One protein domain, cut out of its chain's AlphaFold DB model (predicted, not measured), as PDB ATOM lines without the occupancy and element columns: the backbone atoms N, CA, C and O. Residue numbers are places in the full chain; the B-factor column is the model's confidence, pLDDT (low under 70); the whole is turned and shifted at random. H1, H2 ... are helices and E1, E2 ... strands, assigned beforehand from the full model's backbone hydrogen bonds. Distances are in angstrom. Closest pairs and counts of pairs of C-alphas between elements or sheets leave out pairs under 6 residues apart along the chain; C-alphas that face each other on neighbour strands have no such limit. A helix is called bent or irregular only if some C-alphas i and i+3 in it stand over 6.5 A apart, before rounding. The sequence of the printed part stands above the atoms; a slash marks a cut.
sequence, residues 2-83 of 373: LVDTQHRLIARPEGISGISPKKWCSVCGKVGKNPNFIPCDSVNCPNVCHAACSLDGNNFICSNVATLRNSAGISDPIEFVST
ATOM      1  N   LEU A   2      24.965 -14.637   2.416       36.38
ATOM      2  CA  LEU A   2      26.184 -13.974   1.949       36.38
ATOM      3  C   LEU A   2      27.196 -13.967   3.093       36.38
ATOM      4  O   LEU A   2      26.854 -13.744   4.252       36.38
ATOM      5  N   VAL A   3      28.410 -14.350   2.726       42.94
ATOM      6  CA  VAL A   3      29.526 -14.771   3.567       42.94
ATOM      7  C   VAL A   3      30.225 -13.531   4.121       42.94
ATOM      8  O   VAL A   3      31.101 -12.967   3.481       42.94
ATOM      9  N   ASP A   4      29.824 -13.098   5.314       44.12
ATOM     10  CA  ASP A   4      30.384 -11.925   6.003       44.12
ATOM     11  C   ASP A   4      31.571 -12.325   6.914       44.12
ATOM     12  O   ASP A   4      31.627 -12.029   8.110       44.12
ATOM     13  N   THR A   5      32.499 -13.134   6.385       53.00
ATOM     14  CA  THR A   5      33.479 -13.881   7.201       53.00
ATOM     15  C   THR A   5      34.926 -13.402   7.123       53.00
ATOM     16  O   THR A   5      35.801 -14.213   7.413       53.00
ATOM     17  N   GLN A   6      35.263 -12.171   6.717       62.84
ATOM     18  CA  GLN A   6      36.672 -11.943   6.326       62.84
ATOM     19  C   GLN A   6      37.467 -10.803   6.965       62.84
ATOM     20  O   GLN A   6      38.661 -10.731   6.696       62.84
ATOM     21  N   HIS A   7      36.928 -10.030   7.915       67.94
ATOM     22  CA  HIS A   7      37.734  -9.022   8.630       67.94
ATOM     23  C   HIS A   7      37.473  -9.005  10.142       67.94
ATOM     24  O   HIS A   7      36.896  -8.067  10.684       67.94
ATOM     25  N   ARG A   8      37.921 -10.054  10.844       72.31
ATOM     26  CA  ARG A   8      37.929 -10.118  12.319       72.31
ATOM     27  C   ARG A   8      39.349 -10.000  12.859       72.31
ATOM     28  O   ARG A   8      40.301 -10.378  12.176       72.31
ATOM     29  N   LEU A   9      39.487  -9.482  14.079       77.12
ATOM     30  CA  LEU A   9      40.777  -9.431  14.762       77.12
ATOM     31  C   LEU A   9      41.264 -10.866  14.985       77.12
ATOM     32  O   LEU A   9      40.559 -11.669  15.598       77.12
ATOM     33  N   ILE A  10      42.441 -11.197  14.470       77.38
ATOM     34  CA  ILE A  10      43.047 -12.510  14.701       77.38
ATOM     35  C   ILE A  10      43.496 -12.558  16.164       77.38
ATOM     36  O   ILE A  10      44.015 -11.572  16.684       77.38
ATOM     37  N   ALA A  11      43.211 -13.652  16.863       73.88
ATOM     38  CA  ALA A  11      43.629 -13.863  18.238       73.88
ATOM     39  C   ALA A  11      45.111 -14.248  18.275       73.88
ATOM     40  O   ALA A  11      45.654 -14.851  17.348       73.88
ATOM     41  N   ARG A  12      45.791 -13.861  19.352       71.94
ATOM     42  CA  ARG A  12      47.195 -14.214  19.548       71.94
ATOM     43  C   ARG A  12      47.280 -15.690  19.964       71.94
ATOM     44  O   ARG A  12      46.546 -16.055  20.878       71.94
ATOM     45  N   PRO A  13      48.189 -16.495  19.382       68.00
ATOM     46  CA  PRO A  13      48.442 -17.854  19.854       68.00
ATOM     47  C   PRO A  13      48.781 -17.883  21.351       68.00
ATOM     48  O   PRO A  13      49.487 -16.995  21.851       68.00
ATOM     49  N   GLU A  14      48.280 -18.892  22.063       66.44
ATOM     50  CA  GLU A  14      48.546 -19.075  23.490       66.44
ATOM     51  C   GLU A  14      50.049 -19.287  23.766       66.44
ATOM     52  O   GLU A  14      50.784 -19.842  22.952       66.44
ATOM     53  N   GLY A  15      50.534 -18.819  24.923       65.38
ATOM     54  CA  GLY A  15      51.918 -19.052  25.367       65.38
ATOM     55  C   GLY A  15      52.952 -17.976  25.000       65.38
ATOM     56  O   GLY A  15      54.109 -18.093  25.398       65.38
ATOM     57  N   ILE A  16      52.570 -16.891  24.314       59.78
ATOM     58  CA  ILE A  16      53.477 -15.761  24.051       59.78
ATOM     59  C   ILE A  16      53.191 -14.623  25.053       59.78
ATOM     60  O   ILE A  16      52.154 -13.967  24.986       59.78
ATOM     61  N   SER A  17      54.111 -14.352  25.984       41.41
ATOM     62  CA  SER A  17      53.976 -13.285  26.993       41.41
ATOM     63  C   SER A  17      54.101 -11.872  26.387       41.41
ATOM     64  O   SER A  17      54.873 -11.656  25.453       41.41
ATOM     65  N   GLY A  18      53.337 -10.890  26.888       44.25
ATOM     66  CA  GLY A  18      53.450  -9.457  26.537       44.25
ATOM     67  C   GLY A  18      52.102  -8.737  26.365       44.25
ATOM     68  O   GLY A  18      51.122  -9.363  25.969       44.25
ATOM     69  N   ILE A  19      52.053  -7.431  26.657       37.03
ATOM     70  CA  ILE A  19      50.833  -6.599  26.625       37.03
ATOM     71  C   ILE A  19      50.442  -6.275  25.171       37.03
ATOM     72  O   ILE A  19      51.246  -5.728  24.419       37.03
ATOM     73  N   SER A  20      49.198  -6.581  24.783       49.97
ATOM     74  CA  SER A  20      48.588  -6.124  23.523       49.97
ATOM     75  C   SER A  20      47.947  -4.754  23.733       49.97
ATOM     76  O   SER A  20      47.132  -4.594  24.642       49.97
ATOM     77  N   PRO A  21      48.279  -3.765  22.888       47.53
ATOM     78  CA  PRO A  21      47.222  -3.294  22.000       47.53
ATOM     79  C   PRO A  21      47.752  -2.907  20.603       47.53
ATOM     80  O   PRO A  21      48.639  -2.071  20.453       47.53
ATOM     81  N   LYS A  22      47.144  -3.473  19.554       55.88
ATOM     82  CA  LYS A  22      47.183  -2.999  18.148       55.88
ATOM     83  C   LYS A  22      48.491  -3.122  17.329       55.88
ATOM     84  O   LYS A  22      48.496  -2.644  16.202       55.88
ATOM     85  N   LYS A  23      49.584  -3.732  17.812       68.50
ATOM     86  CA  LYS A  23      50.880  -3.743  17.076       68.50
ATOM     87  C   LYS A  23      51.612  -5.093  17.033       68.50
ATOM     88  O   LYS A  23      52.797  -5.171  17.351       68.50
ATOM     89  N   TRP A  24      50.935  -6.172  16.652       82.56
ATOM     90  CA  TRP A  24      51.595  -7.462  16.417       82.56
ATOM     91  C   TRP A  24      51.271  -7.989  15.022       82.56
ATOM     92  O   TRP A  24      50.205  -7.712  14.480       82.56
ATOM     93  N   CYS A  25      52.219  -8.703  14.416       86.56
ATOM     94  CA  CYS A  25      52.042  -9.238  13.071       86.56
ATOM     95  C   CYS A  25      51.122 -10.459  13.097       86.56
ATOM     96  O   CYS A  25      51.471 -11.488  13.674       86.56
ATOM     97  N   SER A  26      49.998 -10.360  12.393       86.56
ATOM     98  CA  SER A  26      48.963 -11.399  12.296       86.56
ATOM     99  C   SER A  26      49.484 -12.736  11.752       86.56
ATOM    100  O   SER A  26      48.895 -13.779  12.008       86.56
ATOM    101  N   VAL A  27      50.601 -12.718  11.014       86.12
ATOM    102  CA  VAL A  27      51.255 -13.920  10.482       86.12
ATOM    103  C   VAL A  27      52.176 -14.538  11.534       86.12
ATOM    104  O   VAL A  27      51.943 -15.664  11.956       86.12
ATOM    105  N   CYS A  28      53.194 -13.819  12.016       84.50
ATOM    106  CA  CYS A  28      54.230 -14.420  12.861       84.50
ATOM    107  C   CYS A  28      53.980 -14.341  14.377       84.50
ATOM    108  O   CYS A  28      54.764 -14.891  15.147       84.50
ATOM    109  N   GLY A  29      52.947 -13.629  14.841       80.56
ATOM    110  CA  GLY A  29      52.652 -13.486  16.274       80.56
ATOM    111  C   GLY A  29      53.607 -12.560  17.040       80.56
ATOM    112  O   GLY A  29      53.425 -12.339  18.238       80.56
ATOM    113  N   LYS A  30      54.638 -12.013  16.378       81.50
ATOM    114  CA  LYS A  30      55.686 -11.206  17.018       81.50
ATOM    115  C   LYS A  30      55.337  -9.721  16.998       81.50
ATOM    116  O   LYS A  30      54.852  -9.177  16.003       81.50
ATOM    117  N   VAL A  31      55.661  -9.052  18.100       75.44
ATOM    118  CA  VAL A  31      55.745  -7.591  18.162       75.44
ATOM    119  C   VAL A  31      57.080  -7.212  17.527       75.44
ATOM    120  O   VAL A  31      58.136  -7.673  17.962       75.44
ATOM    121  N   GLY A  32      57.037  -6.469  16.425       62.28
ATOM    122  CA  GLY A  32      58.250  -6.098  15.699       62.28
ATOM    123  C   GLY A  32      59.129  -5.161  16.525       62.28
ATOM    124  O   GLY A  32      58.620  -4.214  17.115       62.28
ATOM    125  N   LYS A  33      60.450  -5.386  16.513       57.12
ATOM    126  CA  LYS A  33      61.440  -4.351  16.869       57.12
ATOM    127  C   LYS A  33      61.553  -3.269  15.779       57.12
ATOM    128  O   LYS A  33      62.041  -2.185  16.063       57.12
ATOM    129  N   ASN A  34      61.076  -3.560  14.560       57.00
ATOM    130  CA  ASN A  34      61.022  -2.639  13.424       57.00
ATOM    131  C   ASN A  34      59.582  -2.159  13.144       57.00
ATOM    132  O   ASN A  34      58.658  -2.975  13.204       57.00
ATOM    133  N   PRO A  35      59.385  -0.871  12.800       62.97
ATOM    134  CA  PRO A  35      58.070  -0.230  12.706       62.97
ATOM    135  C   PRO A  35      57.298  -0.494  11.401       62.97
ATOM    136  O   PRO A  35      56.161  -0.041  11.289       62.97
ATOM    137  N   ASN A  36      57.870  -1.213  10.426       81.44
ATOM    138  CA  ASN A  36      57.263  -1.390   9.099       81.44
ATOM    139  C   ASN A  36      56.172  -2.470   9.118       81.44
ATOM    140  O   ASN A  36      56.379  -3.620   8.712       81.44
ATOM    141  N   PHE A  37      55.012  -2.080   9.634       86.56
ATOM    142  CA  PHE A  37      53.775  -2.838   9.555       86.56
ATOM    143  C   PHE A  37      52.973  -2.412   8.326       86.56
ATOM    144  O   PHE A  37      52.773  -1.224   8.089       86.56
ATOM    145  N   ILE A  38      52.478  -3.398   7.589       88.12
ATOM    146  CA  ILE A  38      51.545  -3.225   6.482       88.12
ATOM    147  C   ILE A  38      50.142  -3.475   7.042       88.12
ATOM    148  O   ILE A  38      49.897  -4.566   7.579       88.12
ATOM    149  N   PRO A  39      49.243  -2.478   7.009       88.19
ATOM    150  CA  PRO A  39      47.855  -2.677   7.396       88.19
ATOM    151  C   PRO A  39      47.146  -3.574   6.384       88.19
ATOM    152  O   PRO A  39      47.572  -3.695   5.241       88.19
ATOM    153  N   CYS A  40      46.068  -4.223   6.813       88.62
ATOM    154  CA  CYS A  40      45.231  -4.964   5.881       88.62
ATOM    155  C   CYS A  40      44.572  -4.004   4.875       88.62
ATOM    156  O   CYS A  40      44.096  -2.945   5.276       88.62
ATOM    157  N   ASP A  41      44.475  -4.413   3.610       87.81
ATOM    158  CA  ASP A  41      43.878  -3.620   2.520       87.81
ATOM    159  C   ASP A  41      42.411  -3.222   2.755       87.81
ATOM    160  O   ASP A  41      41.919  -2.244   2.190       87.81
ATOM    161  N   SER A  42      41.691  -3.956   3.603       84.00
ATOM    162  CA  SER A  42      40.293  -3.660   3.889       84.00
ATOM    163  C   SER A  42      40.125  -2.491   4.848       84.00
ATOM    164  O   SER A  42      40.720  -2.435   5.928       84.00
ATOM    165  N   VAL A  43      39.210  -1.593   4.480       77.31
ATOM    166  CA  VAL A  43      38.839  -0.414   5.266       77.31
ATOM    167  C   VAL A  43      38.413  -0.840   6.676       77.31
ATOM    168  O   VAL A  43      37.557  -1.705   6.848       77.31
ATOM    169  N   ASN A  44      39.015  -0.219   7.694       79.25
ATOM    170  CA  ASN A  44      38.771  -0.476   9.121       79.25
ATOM    171  C   ASN A  44      39.172  -1.869   9.645       79.25
ATOM    172  O   ASN A  44      38.794  -2.229  10.762       79.25
ATOM    173  N   CYS A  45      39.965  -2.653   8.909       83.06
ATOM    174  CA  CYS A  45      40.494  -3.904   9.442       83.06
ATOM    175  C   CYS A  45      41.658  -3.633  10.424       83.06
ATOM    176  O   CYS A  45      42.641  -2.994  10.052       83.06
ATOM    177  N   PRO A  46      41.600  -4.125  11.679       82.19
ATOM    178  CA  PRO A  46      42.635  -3.855  12.682       82.19
ATOM    179  C   PRO A  46      43.893  -4.727  12.525       82.19
ATOM    180  O   PRO A  46      44.840  -4.576  13.299       82.19
ATOM    181  N   ASN A  47      43.892  -5.670  11.579       86.88
ATOM    182  CA  ASN A  47      44.982  -6.618  11.385       86.88
ATOM    183  C   ASN A  47      46.154  -5.954  10.655       86.88
ATOM    184  O   ASN A  47      45.970  -5.248   9.665       86.88
ATOM    185  N   VAL A  48      47.370  -6.243  11.114       87.62
ATOM    186  CA  VAL A  48      48.617  -5.770  10.499       87.62
ATOM    187  C   VAL A  48      49.584  -6.932  10.282       87.62
ATOM    188  O   VAL A  48      49.511  -7.950  10.977       87.62
ATOM    189  N   CYS A  49      50.509  -6.789   9.339       87.19
ATOM    190  CA  CYS A  49      51.551  -7.768   9.038       87.19
ATOM    191  C   CYS A  49      52.927  -7.089   8.940       87.19
ATOM    192  O   CYS A  49      52.998  -5.897   8.672       87.19
ATOM    193  N   HIS A  50      54.032  -7.803   9.166       88.44
ATOM    194  CA  HIS A  50      55.357  -7.277   8.814       88.44
ATOM    195  C   HIS A  50      55.544  -7.327   7.302       88.44
ATOM    196  O   HIS A  50      55.099  -8.284   6.674       88.44
ATOM    197  N   ALA A  51      56.285  -6.375   6.733       87.25
ATOM    198  CA  ALA A  51      56.633  -6.424   5.310       87.25
ATOM    199  C   ALA A  51      57.327  -7.736   4.913       87.25
ATOM    200  O   ALA A  51      56.954  -8.353   3.927       87.25
ATOM    201  N   ALA A  52      58.236  -8.236   5.756       85.81
ATOM    202  CA  ALA A  52      58.906  -9.525   5.552       85.81
ATOM    203  C   ALA A  52      57.995 -10.759   5.728       85.81
ATOM    204  O   ALA A  52      58.405 -11.870   5.411       85.81
ATOM    205  N   CYS A  53      56.792 -10.589   6.286       84.50
ATOM    206  CA  CYS A  53      55.801 -11.657   6.438       84.50
ATOM    207  C   CYS A  53      54.691 -11.590   5.374       84.50
ATOM    208  O   CYS A  53      53.819 -12.457   5.362       84.50
ATOM    209  N   SER A  54      54.699 -10.568   4.515       86.50
ATOM    210  CA  SER A  54      53.908 -10.537   3.286       86.50
ATOM    211  C   SER A  54      54.720 -11.161   2.149       86.50
ATOM    212  O   SER A  54      55.936 -10.997   2.104       86.50
ATOM    213  N   LEU A  55      54.051 -11.867   1.232       77.62
ATOM    214  CA  LEU A  55      54.692 -12.445   0.043       77.62
ATOM    215  C   LEU A  55      55.226 -11.355  -0.896       77.62
ATOM    216  O   LEU A  55      56.326 -11.491  -1.421       77.62
ATOM    217  N   ASP A  56      54.479 -10.257  -1.036       77.44
ATOM    218  CA  ASP A  56      54.774  -9.186  -1.998       77.44
ATOM    219  C   ASP A  56      55.384  -7.942  -1.334       77.44
ATOM    220  O   ASP A  56      55.615  -6.924  -1.984       77.44
ATOM    221  N   GLY A  57      55.595  -7.978  -0.014       73.88
ATOM    222  CA  GLY A  57      56.239  -6.907   0.751       73.88
ATOM    223  C   GLY A  57      55.473  -5.583   0.847       73.88
ATOM    224  O   GLY A  57      55.906  -4.724   1.608       73.88
ATOM    225  N   ASN A  58      54.349  -5.425   0.135       80.50
ATOM    226  CA  ASN A  58      53.601  -4.163   0.040       80.50
ATOM    227  C   ASN A  58      52.083  -4.297   0.244       80.50
ATOM    228  O   ASN A  58      51.433  -3.297   0.530       80.50
ATOM    229  N   ASN A  59      51.518  -5.500   0.121       84.06
ATOM    230  CA  ASN A  59      50.083  -5.742   0.288       84.06
ATOM    231  C   ASN A  59      49.848  -6.798   1.380       84.06
ATOM    232  O   ASN A  59      50.602  -7.769   1.491       84.06
ATOM    233  N   PHE A  60      48.825  -6.608   2.211       87.25
ATOM    234  CA  PHE A  60      48.382  -7.603   3.175       87.25
ATOM    235  C   PHE A  60      46.855  -7.753   3.159       87.25
ATOM    236  O   PHE A  60      46.114  -6.805   3.397       87.25
ATOM    237  N   ILE A  61      46.376  -8.989   2.988       87.88
ATOM    238  CA  ILE A  61      44.954  -9.333   3.101       87.88
ATOM    239  C   ILE A  61      44.799 -10.373   4.211       87.88
ATOM    240  O   ILE A  61      45.380 -11.459   4.143       87.88
ATOM    241  N   CYS A  62      44.014 -10.066   5.249       85.94
ATOM    242  CA  CYS A  62      43.922 -10.936   6.424       85.94
ATOM    243  C   CYS A  62      43.252 -12.296   6.157       85.94
ATOM    244  O   CYS A  62      43.468 -13.229   6.927       85.94
ATOM    245  N   SER A  63      42.512 -12.451   5.052       83.94
ATOM    246  CA  SER A  63      42.007 -13.752   4.584       83.94
ATOM    247  C   SER A  63      43.134 -14.729   4.233       83.94
ATOM    248  O   SER A  63      42.965 -15.937   4.371       83.94
ATOM    249  N   ASN A  64      44.304 -14.219   3.833       85.50
ATOM    250  CA  ASN A  64      45.438 -15.029   3.386       85.50
ATOM    251  C   ASN A  64      46.386 -15.411   4.531       85.50
ATOM    252  O   ASN A  64      47.396 -16.072   4.298       85.50
ATOM    253  N   VAL A  65      46.080 -15.027   5.777       86.31
ATOM    254  CA  VAL A  65      46.962 -15.267   6.933       86.31
ATOM    255  C   VAL A  65      47.232 -16.756   7.150       86.31
ATOM    256  O   VAL A  65      48.353 -17.106   7.505       86.31
ATOM    257  N   ALA A  66      46.259 -17.634   6.882       82.00
ATOM    258  CA  ALA A  66      46.445 -19.088   6.949       82.00
ATOM    259  C   ALA A  66      47.552 -19.559   6.004       82.00
ATOM    260  O   ALA A  66      48.501 -20.223   6.419       82.00
ATOM    261  N   THR A  67      47.473 -19.140   4.745       84.75
ATOM    262  CA  THR A  67      48.458 -19.466   3.715       84.75
ATOM    263  C   THR A  67      49.830 -18.885   4.052       84.75
ATOM    264  O   THR A  67      50.835 -19.585   3.947       84.75
ATOM    265  N   LEU A  68      49.877 -17.637   4.529       85.62
ATOM    266  CA  LEU A  68      51.119 -16.967   4.923       85.62
ATOM    267  C   LEU A  68      51.799 -17.670   6.108       85.62
ATOM    268  O   LEU A  68      53.011 -17.885   6.082       85.62
ATOM    269  N   ARG A  69      51.033 -18.093   7.119       85.94
ATOM    270  CA  ARG A  69      51.549 -18.862   8.265       85.94
ATOM    271  C   ARG A  69      52.117 -20.204   7.823       85.94
ATOM    272  O   ARG A  69      53.256 -20.511   8.171       85.94
ATOM    273  N   ASN A  70      51.394 -20.920   6.965       84.75
ATOM    274  CA  ASN A  70      51.864 -22.180   6.395       84.75
ATOM    275  C   ASN A  70      53.171 -21.995   5.605       84.75
ATOM    276  O   ASN A  70      54.108 -22.765   5.800       84.75
ATOM    277  N   SER A  71      53.285 -20.943   4.782       84.44
ATOM    278  CA  SER A  71      54.530 -20.643   4.052       84.44
ATOM    279  C   SER A  71      55.703 -20.265   4.960       84.44
ATOM    280  O   SER A  71      56.854 -20.517   4.618       84.44
ATOM    281  N   ALA A  72      55.423 -19.712   6.143       81.31
ATOM    282  CA  ALA A  72      56.423 -19.380   7.153       81.31
ATOM    283  C   ALA A  72      56.774 -20.567   8.076       81.31
ATOM    284  O   ALA A  72      57.537 -20.390   9.027       81.31
ATOM    285  N   GLY A  73      56.213 -21.760   7.832       83.56
ATOM    286  CA  GLY A  73      56.407 -22.941   8.676       83.56
ATOM    287  C   GLY A  73      55.713 -22.853  10.040       83.56
ATOM    288  O   GLY A  73      56.118 -23.533  10.977       83.56
ATOM    289  N   ILE A  74      54.694 -21.998  10.170       82.44
ATOM    290  CA  ILE A  74      53.920 -21.802  11.397       82.44
ATOM    291  C   ILE A  74      52.602 -22.563  11.259       82.44
ATOM    292  O   ILE A  74      51.737 -22.168  10.481       82.44
ATOM    293  N   SER A  75      52.444 -23.640  12.026       77.38
ATOM    294  CA  SER A  75      51.277 -24.528  11.968       77.38
ATOM    295  C   SER A  75      50.222 -24.265  13.046       77.38
ATOM    296  O   SER A  75      49.208 -24.963  13.061       77.38
ATOM    297  N   ASP A  76      50.413 -23.285  13.943       74.88
ATOM    298  CA  ASP A  76      49.415 -23.041  14.995       74.88
ATOM    299  C   ASP A  76      48.089 -22.553  14.395       74.88
ATOM    300  O   ASP A  76      48.108 -21.700  13.487       74.88
ATOM    301  N   PRO A  77      46.950 -23.034  14.929       71.25
ATOM    302  CA  PRO A  77      45.629 -22.694  14.430       71.25
ATOM    303  C   PRO A  77      45.368 -21.190  14.529       71.25
ATOM    304  O   PRO A  77      45.757 -20.521  15.487       71.25
ATOM    305  N   ILE A  78      44.687 -20.655  13.516       72.19
ATOM    306  CA  ILE A  78      44.209 -19.275  13.539       72.19
ATOM    307  C   ILE A  78      42.898 -19.253  14.304       72.19
ATOM    308  O   ILE A  78      41.868 -19.716  13.816       72.19
ATOM    309  N   GLU A  79      42.936 -18.655  15.482       73.81
ATOM    310  CA  GLU A  79      41.732 -18.276  16.198       73.81
ATOM    311  C   GLU A  79      41.365 -16.840  15.837       73.81
ATOM    312  O   GLU A  79      42.219 -15.961  15.745       73.81
ATOM    313  N   PHE A  80      40.080 -16.579  15.622       74.50
ATOM    314  CA  PHE A  80      39.576 -15.219  15.477       74.50
ATOM    315  C   PHE A  80      38.977 -14.789  16.805       74.50
ATOM    316  O   PHE A  80      38.227 -15.547  17.423       74.50
ATOM    317  N   VAL A  81      39.248 -13.551  17.220       72.38
ATOM    318  CA  VAL A  81      38.526 -12.925  18.324       72.38
ATOM    319  C   VAL A  81      37.082 -12.780  17.861       72.38
ATOM    320  O   VAL A  81      36.715 -11.839  17.154       72.38
ATOM    321  N   SER A  82      36.246 -13.757  18.213       59.84
ATOM    322  CA  SER A  82      34.807 -13.568  18.172       59.84
ATOM    323  C   SER A  82      34.531 -12.355  19.045       59.84
ATOM    324  O   SER A  82      35.009 -12.299  20.178       59.84
ATOM    325  N   THR A  83      33.765 -11.391  18.552       46.91
ATOM    326  CA  THR A  83      33.135 -10.358  19.377       46.91
ATOM    327  C   THR A  83      32.110 -11.025  20.302       46.91
ATOM    328  O   THR A  83      30.909 -10.816  20.201       46.91
TER     329      THR A  83
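AT A GLANCE: This is residues 2 to 83 of the 373 residues of an uncharacterized protein of Penaeus vannamei (UniProt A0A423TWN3). Little regular structure is present: a small two-stranded hairpin, E1 and E2, and one short helix, H1, sit among long loops, with residues 2 to 36 before the hairpin and residues 72 to 83 after the helix. The 82 printed residues run E1, E2, H1, with an antiparallel sheet, class mixed, and only 16 residues in named elements. The whole is compact, radius of gyration of the C-alphas 12.0 A, spanning 39 by 28 by 24 A.

IN THESE COORDINATES: E1 is residues 37 to 39, beginning at C-alpha 37 (53.775, -2.838, 9.555). E2 is residues 48 to 50. H1, residues 62 to 71, is 14.6 A long, ends at C-alpha 71 (54.530, -20.643, 4.052), and is irregular: C-alphas 63 and 66 are 7.3 A apart.

HOW THE PARTS SIT: The hairpin E1 and E2 is antiparallel at 145 degrees; N 38 and O 49 are within hydrogen-bond range at 2.8 A. E1 and H1 are apart. In H1, 4 of 6 O i to N i+4 pairs are within range.

THE WHOLE: The C-alphas farthest apart, Leu 2 and Lys 33, are 39.5 A apart. The printed part has no cut. The link E2 to H1 is long. pLDDT is under 70 at residues 2 to 7, 13 to 23, 32 to 35 and 82 to 83.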